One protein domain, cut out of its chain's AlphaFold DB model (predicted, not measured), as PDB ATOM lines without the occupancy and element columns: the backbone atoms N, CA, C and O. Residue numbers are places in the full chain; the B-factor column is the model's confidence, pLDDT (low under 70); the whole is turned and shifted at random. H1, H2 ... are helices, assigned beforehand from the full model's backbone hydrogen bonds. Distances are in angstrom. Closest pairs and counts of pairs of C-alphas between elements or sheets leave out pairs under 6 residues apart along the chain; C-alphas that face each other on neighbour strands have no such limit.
ATOM      1  N   THR A 176      17.503 -30.765   1.872       58.69
ATOM      2  CA  THR A 176      17.737 -29.715   0.855       58.69
ATOM      3  C   THR A 176      16.802 -29.789  -0.346       58.69
ATOM      4  O   THR A 176      16.715 -28.813  -1.098       58.69
ATOM      5  N   ARG A 177      16.033 -30.874  -0.511       64.12
ATOM      6  CA  ARG A 177      15.207 -31.106  -1.714       64.12
ATOM      7  C   ARG A 177      14.280 -29.947  -2.084       64.12
ATOM      8  O   ARG A 177      14.225 -29.538  -3.240       64.12
ATOM      9  N   HIS A 178      13.637 -29.312  -1.105       63.31
ATOM     10  CA  HIS A 178      12.765 -28.159  -1.371       63.31
ATOM     11  C   HIS A 178      13.501 -26.934  -1.943       63.31
ATOM     12  O   HIS A 178      12.905 -26.123  -2.657       63.31
ATOM     13  N   ILE A 179      14.778 -26.766  -1.598       65.12
ATOM     14  CA  ILE A 179      15.610 -25.654  -2.067       65.12
ATOM     15  C   ILE A 179      16.023 -25.906  -3.519       65.12
ATOM     16  O   ILE A 179      15.946 -24.987  -4.342       65.12
ATOM     17  N   GLU A 180      16.394 -27.145  -3.841       66.44
ATOM     18  CA  GLU A 180      16.773 -27.580  -5.188       66.44
ATOM     19  C   GLU A 180      15.601 -27.554  -6.170       66.44
ATOM     20  O   GLU A 180      15.760 -27.079  -7.297       66.44
ATOM     21  N   ASP A 181      14.402 -27.947  -5.733       72.12
ATOM     22  CA  ASP A 181      13.189 -27.918  -6.557       72.12
ATOM     23  C   ASP A 181      12.917 -26.522  -7.129       72.12
ATOM     24  O   ASP A 181      12.660 -26.358  -8.323       72.12
ATOM     25  N   ARG A 182      13.026 -25.486  -6.295       77.44
ATOM     26  CA  ARG A 182      12.804 -24.089  -6.702       77.44
ATOM     27  C   ARG A 182      13.890 -23.585  -7.648       77.44
ATOM     28  O   ARG A 182      13.587 -22.878  -8.609       77.44
ATOM     29  N   LEU A 183      15.144 -23.968  -7.411       81.19
ATOM     30  CA  LEU A 183      16.238 -23.625  -8.313       81.19
ATOM     31  C   LEU A 183      16.058 -24.306  -9.677       81.19
ATOM     32  O   LEU A 183      16.232 -23.671 -10.718       81.19
ATOM     33  N   SER A 184      15.664 -25.580  -9.685       81.81
ATOM     34  CA  SER A 184      15.383 -26.324 -10.913       81.81
ATOM     35  C   SER A 184      14.191 -25.732 -11.675       81.81
ATOM     36  O   SER A 184      14.245 -25.607 -12.900       81.81
ATOM     37  N   MET A 185      13.153 -25.272 -10.968       83.81
ATOM     38  CA  MET A 185      12.027 -24.541 -11.551       83.81
ATOM     39  C   MET A 185      12.495 -23.239 -12.212       83.81
ATOM     40  O   MET A 185      12.166 -23.005 -13.374       83.81
ATOM     41  N   ALA A 186      13.311 -22.427 -11.535       85.88
ATOM     42  CA  ALA A 186      13.863 -21.199 -12.111       85.88
ATOM     43  C   ALA A 186      14.699 -21.472 -13.376       85.88
ATOM     44  O   ALA A 186      14.578 -20.751 -14.369       85.88
ATOM     45  N   LYS A 187      15.486 -22.559 -13.382       86.44
ATOM     46  CA  LYS A 187      16.224 -23.025 -14.568       86.44
ATOM     47  C   LYS A 187      15.293 -23.380 -15.723       86.44
ATOM     48  O   LYS A 187      15.509 -22.911 -16.837       86.44
ATOM     49  N   LYS A 188      14.239 -24.156 -15.461       88.44
ATOM     50  CA  LYS A 188      13.239 -24.535 -16.473       88.44
ATOM     51  C   LYS A 188      12.519 -23.313 -17.051       88.44
ATOM     52  O   LYS A 188      12.364 -23.233 -18.265       88.44
ATOM     53  N   ILE A 189      12.144 -22.344 -16.211       90.00
ATOM     54  CA  ILE A 189      11.518 -21.084 -16.646       90.00
ATOM     55  C   ILE A 189      12.463 -20.300 -17.563       90.00
ATOM     56  O   ILE A 189      12.052 -19.854 -18.630       90.00
ATOM     57  N   ALA A 190      13.737 -20.171 -17.188       87.62
ATOM     58  CA  ALA A 190      14.724 -19.457 -17.993       87.62
ATOM     59  C   ALA A 190      14.957 -20.115 -19.362       87.62
ATOM     60  O   ALA A 190      15.007 -19.417 -20.370       87.62
ATOM     61  N   ILE A 191      15.056 -21.448 -19.407       87.69
ATOM     62  CA  ILE A 191      15.194 -22.204 -20.662       87.69
ATOM     63  C   ILE A 191      13.948 -22.031 -21.537       87.69
ATOM     64  O   ILE A 191      14.064 -21.797 -22.736       87.69
ATOM     65  N   ASN A 192      12.751 -22.103 -20.951       90.75
ATOM     66  CA  ASN A 192      11.513 -21.890 -21.694       90.75
ATOM     67  C   ASN A 192      11.442 -20.474 -22.293       90.75
ATOM     68  O   ASN A 192      11.129 -20.329 -23.474       90.75
ATOM     69  N   LEU A 193      11.817 -19.450 -21.517       88.81
ATOM     70  CA  LEU A 193      11.920 -18.070 -21.995       88.81
ATOM     71  C   LEU A 193      12.940 -17.933 -23.133       88.81
ATOM     72  O   LEU A 193      12.675 -17.236 -24.108       88.81
ATOM     73  N   PHE A 194      14.089 -18.601 -23.032       84.62
ATOM     74  CA  PHE A 194      15.103 -18.589 -24.083       84.62
ATOM     75  C   PHE A 194      14.585 -19.186 -25.390       84.62
ATOM     76  O   PHE A 194      14.672 -18.531 -26.424       84.62
ATOM     77  N   ASN A 195      13.967 -20.368 -25.332       87.38
ATOM     78  CA  ASN A 195      13.369 -21.011 -26.504       87.38
ATOM     79  C   ASN A 195      12.272 -20.128 -27.128       87.38
ATOM     80  O   ASN A 195      12.144 -20.044 -28.348       87.38
ATOM     81  N   PHE A 196      11.492 -19.434 -26.293       87.81
ATOM     82  CA  PHE A 196      10.509 -18.460 -26.759       87.81
ATOM     83  C   PHE A 196      11.176 -17.282 -27.484       87.81
ATOM     84  O   PHE A 196      10.768 -16.955 -28.593       87.81
ATOM     85  N   MET A 197      12.226 -16.679 -26.918       82.38
ATOM     86  CA  MET A 197      12.977 -15.594 -27.567       82.38
ATOM     87  C   MET A 197      13.627 -16.040 -28.883       82.38
ATOM     88  O   MET A 197      13.590 -15.302 -29.866       82.38
ATOM     89  N   GLU A 198      14.185 -17.251 -28.923       81.00
ATOM     90  CA  GLU A 198      14.791 -17.834 -30.122       81.00
ATOM     91  C   GLU A 198      13.770 -18.017 -31.254       81.00
ATOM     92  O   GLU A 198      14.105 -17.801 -32.417       81.00
ATOM     93  N   SER A 199      12.502 -18.307 -30.934       81.12
ATOM     94  CA  SER A 199      11.444 -18.455 -31.945       81.12
ATOM     95  C   SER A 199      11.196 -17.187 -32.785       81.12
ATOM     96  O   SER A 199      10.769 -17.282 -33.937       81.12
ATOM     97  N   PRO A 214      22.929  -9.987 -26.387       79.12
ATOM     98  CA  PRO A 214      23.967 -11.008 -26.461       79.12
ATOM     99  C   PRO A 214      23.419 -12.402 -26.133       79.12
ATOM    100  O   PRO A 214      22.677 -12.569 -25.166       79.12
ATOM    101  N   THR A 215      23.852 -13.423 -26.871       78.88
ATOM    102  CA  THR A 215      23.400 -14.816 -26.684       78.88
ATOM    103  C   THR A 215      23.718 -15.382 -25.297       78.88
ATOM    104  O   THR A 215      23.006 -16.244 -24.797       78.88
ATOM    105  N   ASN A 216      24.736 -14.845 -24.616       84.19
ATOM    106  CA  ASN A 216      25.131 -15.255 -23.266       84.19
ATOM    107  C   ASN A 216      24.400 -14.511 -22.132       84.19
ATOM    108  O   ASN A 216      24.758 -14.670 -20.961       84.19
ATOM    109  N   VAL A 217      23.404 -13.672 -22.443       85.69
ATOM    110  CA  VAL A 217      22.671 -12.898 -21.428       85.69
ATOM    111  C   VAL A 217      22.015 -13.810 -20.391       85.69
ATOM    112  O   VAL A 217      22.087 -13.529 -19.192       85.69
ATOM    113  N   LEU A 218      21.443 -14.930 -20.840       85.50
ATOM    114  CA  LEU A 218      20.694 -15.848 -19.992       85.50
ATOM    115  C   LEU A 218      21.630 -16.622 -19.063       85.50
ATOM    116  O   LEU A 218      21.345 -16.751 -17.877       85.50
ATOM    117  N   GLU A 219      22.787 -17.060 -19.560       86.06
ATOM    118  CA  GLU A 219      23.808 -17.716 -18.736       86.06
ATOM    119  C   GLU A 219      24.336 -16.783 -17.643       86.06
ATOM    120  O   GLU A 219      24.488 -17.174 -16.484       86.06
ATOM    121  N   ARG A 220      24.599 -15.516 -17.996       88.75
ATOM    122  CA  ARG A 220      25.050 -14.497 -17.038       88.75
ATOM    123  C   ARG A 220      23.981 -14.198 -15.995       88.75
ATOM    124  O   ARG A 220      24.309 -14.028 -14.819       88.75
ATOM    125  N   TRP A 221      22.720 -14.132 -16.415       88.94
ATOM    126  CA  TRP A 221      21.591 -13.984 -15.508       88.94
ATOM    127  C   TRP A 221      21.468 -15.196 -14.578       88.94
ATOM    128  O   TRP A 221      21.381 -15.008 -13.369       88.94
ATOM    129  N   MET A 222      21.586 -16.420 -15.102       86.81
ATOM    130  CA  MET A 222      21.493 -17.655 -14.321       86.81
ATOM    131  C   MET A 222      22.585 -17.745 -13.254       86.81
ATOM    132  O   MET A 222      22.288 -18.002 -12.091       86.81
ATOM    133  N   LYS A 223      23.841 -17.431 -13.600       90.38
ATOM    134  CA  LYS A 223      24.944 -17.378 -12.623       90.38
ATOM    135  C   LYS A 223      24.667 -16.385 -11.492       90.38
ATOM    136  O   LYS A 223      24.965 -16.657 -10.331       90.38
ATOM    137  N   ARG A 224      24.087 -15.223 -11.816       87.75
ATOM    138  CA  ARG A 224      23.694 -14.221 -10.811       87.75
ATOM    139  C   ARG A 224      22.506 -14.678  -9.970       87.75
ATOM    140  O   ARG A 224      22.497 -14.411  -8.772       87.75
ATOM    141  N   PHE A 225      21.536 -15.351 -10.583       88.25
ATOM    142  CA  PHE A 225      20.392 -15.937  -9.894       88.25
ATOM    143  C   PHE A 225      20.860 -16.983  -8.880       88.25
ATOM    144  O   PHE A 225      20.544 -16.858  -7.703       88.25
ATOM    145  N   GLU A 226      21.689 -17.943  -9.300       88.56
ATOM    146  CA  GLU A 226      22.258 -18.979  -8.431       88.56
ATOM    147  C   GLU A 226      23.038 -18.384  -7.254       88.56
ATOM    148  O   GLU A 226      22.849 -18.805  -6.114       88.56
ATOM    149  N   ALA A 227      23.881 -17.377  -7.506       89.56
ATOM    150  CA  ALA A 227      24.646 -16.715  -6.454       89.56
ATOM    151  C   ALA A 227      23.741 -16.029  -5.417       89.56
ATOM    152  O   ALA A 227      23.974 -16.169  -4.219       89.56
ATOM    153  N   LYS A 228      22.694 -15.319  -5.860       86.62
ATOM    154  CA  LYS A 228      21.732 -14.673  -4.953       86.62
ATOM    155  C   LYS A 228      20.866 -15.684  -4.208       86.62
ATOM    156  O   LYS A 228      20.636 -15.513  -3.018       86.62
ATOM    157  N   TYR A 229      20.439 -16.744  -4.887       85.25
ATOM    158  CA  TYR A 229      19.574 -17.773  -4.321       85.25
ATOM    159  C   TYR A 229      20.267 -18.583  -3.217       85.25
ATOM    160  O   TYR A 229      19.636 -18.929  -2.227       85.25
ATOM    161  N   LYS A 230      21.582 -18.820  -3.337       83.81
ATOM    162  CA  LYS A 230      22.389 -19.441  -2.269       83.81
ATOM    163  C   LYS A 230      22.482 -18.588  -1.001       83.81
ATOM    164  O   LYS A 230      22.683 -19.134   0.076       83.81
ATOM    165  N   ILE A 231      22.395 -17.267  -1.141       86.38
ATOM    166  CA  ILE A 231      22.494 -16.321  -0.023       86.38
ATOM    167  C   ILE A 231      21.123 -16.124   0.630       86.38
ATOM    168  O   ILE A 231      21.022 -16.107   1.852       86.38
ATOM    169  N   ASP A 232      20.069 -15.978  -0.175       82.94
ATOM    170  CA  ASP A 232      18.693 -15.832   0.297       82.94
ATOM    171  C   ASP A 232      17.732 -16.578  -0.636       82.94
ATOM    172  O   ASP A 232      17.430 -16.121  -1.741       82.94
ATOM    173  N   SER A 233      17.195 -17.707  -0.169       81.31
ATOM    174  CA  SER A 233      16.226 -18.521  -0.915       81.31
ATOM    175  C   SER A 233      14.903 -17.799  -1.213       81.31
ATOM    176  O   SER A 233      14.117 -18.293  -2.019       81.31
ATOM    177  N   ASN A 234      14.625 -16.649  -0.585       82.56
ATOM    178  CA  ASN A 234      13.402 -15.863  -0.777       82.56
ATOM    179  C   ASN A 234      13.664 -14.476  -1.400       82.56
ATOM    180  O   ASN A 234      12.766 -13.630  -1.403       82.56
ATOM    181  N   PHE A 235      14.855 -14.222  -1.961       85.00
ATOM    182  CA  PHE A 235      15.247 -12.889  -2.451       85.00
ATOM    183  C   PHE A 235      14.285 -12.292  -3.497       85.00
ATOM    184  O   PHE A 235      14.150 -11.076  -3.601       85.00
ATOM    185  N   PHE A 236      13.621 -13.143  -4.283       78.00
ATOM    186  CA  PHE A 236      12.718 -12.748  -5.366       78.00
ATOM    187  C   PHE A 236      11.302 -12.374  -4.893       78.00
ATOM    188  O   PHE A 236      10.513 -11.919  -5.711       78.00
ATOM    189  N   MET A 237      10.968 -12.554  -3.607       78.19
ATOM    190  CA  MET A 237       9.654 -12.188  -3.044       78.19
ATOM    191  C   MET A 237       9.631 -10.806  -2.373       78.19
ATOM    192  O   MET A 237       8.571 -10.342  -1.971       78.19
ATOM    193  N   ARG A 238      10.789 -10.154  -2.208       70.25
ATOM    194  CA  ARG A 238      10.928  -8.884  -1.471       70.25
ATOM    195  C   ARG A 238      10.800  -7.631  -2.358       70.25
ATOM    196  O   ARG A 238      11.354  -6.596  -2.000       70.25
ATOM    197  N   SER A 239      10.161  -7.743  -3.524       48.53
ATOM    198  CA  SER A 239      10.015  -6.653  -4.506       48.53
ATOM    199  C   SER A 239       9.031  -5.580  -4.066       48.53
ATOM    200  O   SER A 239       7.912  -5.981  -3.675       48.53
TER     201      SER A 239
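This is residues 176 to 199 and 214 to 239 of the 239 residues of the protein "Hypothetical protein" of Corethron hystrix (UniProt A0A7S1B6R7). One long helix, H1, and a shorter one, H2, lie side by side and run opposite ways, with a tail after H2, residues 232 to 239, leading away from its end. The 50 printed residues hold two named helices, H1 then H2, and no named strand; the class is all helix. The whole is only just loose, close to compact, with a radius of gyration of the C-alphas of 11.8 A, and is elongated, spanning 34 by 19 by 18 A.

H1, residues 177 to 199, is 33.0 A long, from C-alpha 177 at (15.207, -31.106, -1.714) to C-alpha 199 at (11.444, -18.455, -31.945). H2, residues 217 to 231, is 21.7 A long and ends at C-alpha 231 at (22.494, -16.321, -0.023).

H1 and H2 touch, their closest C-alphas, of Ala 190 and Leu 218, being 7.3 A apart. They run opposite ways at a shallow tilt of 15 degrees. Of the O i to N i+4 pairs, 18 of 19 in H1 and 10 of 11 in H2 are within hydrogen-bond range.

The two C-alphas farthest apart, of Thr 176 and Ser 199, are 35.2 A apart. The link across the cut lacks residues 200 to 213, and C-alphas 199 and 214 are 15.6 A apart. The pLDDT is under 70 at residues 176 to 180 and 239.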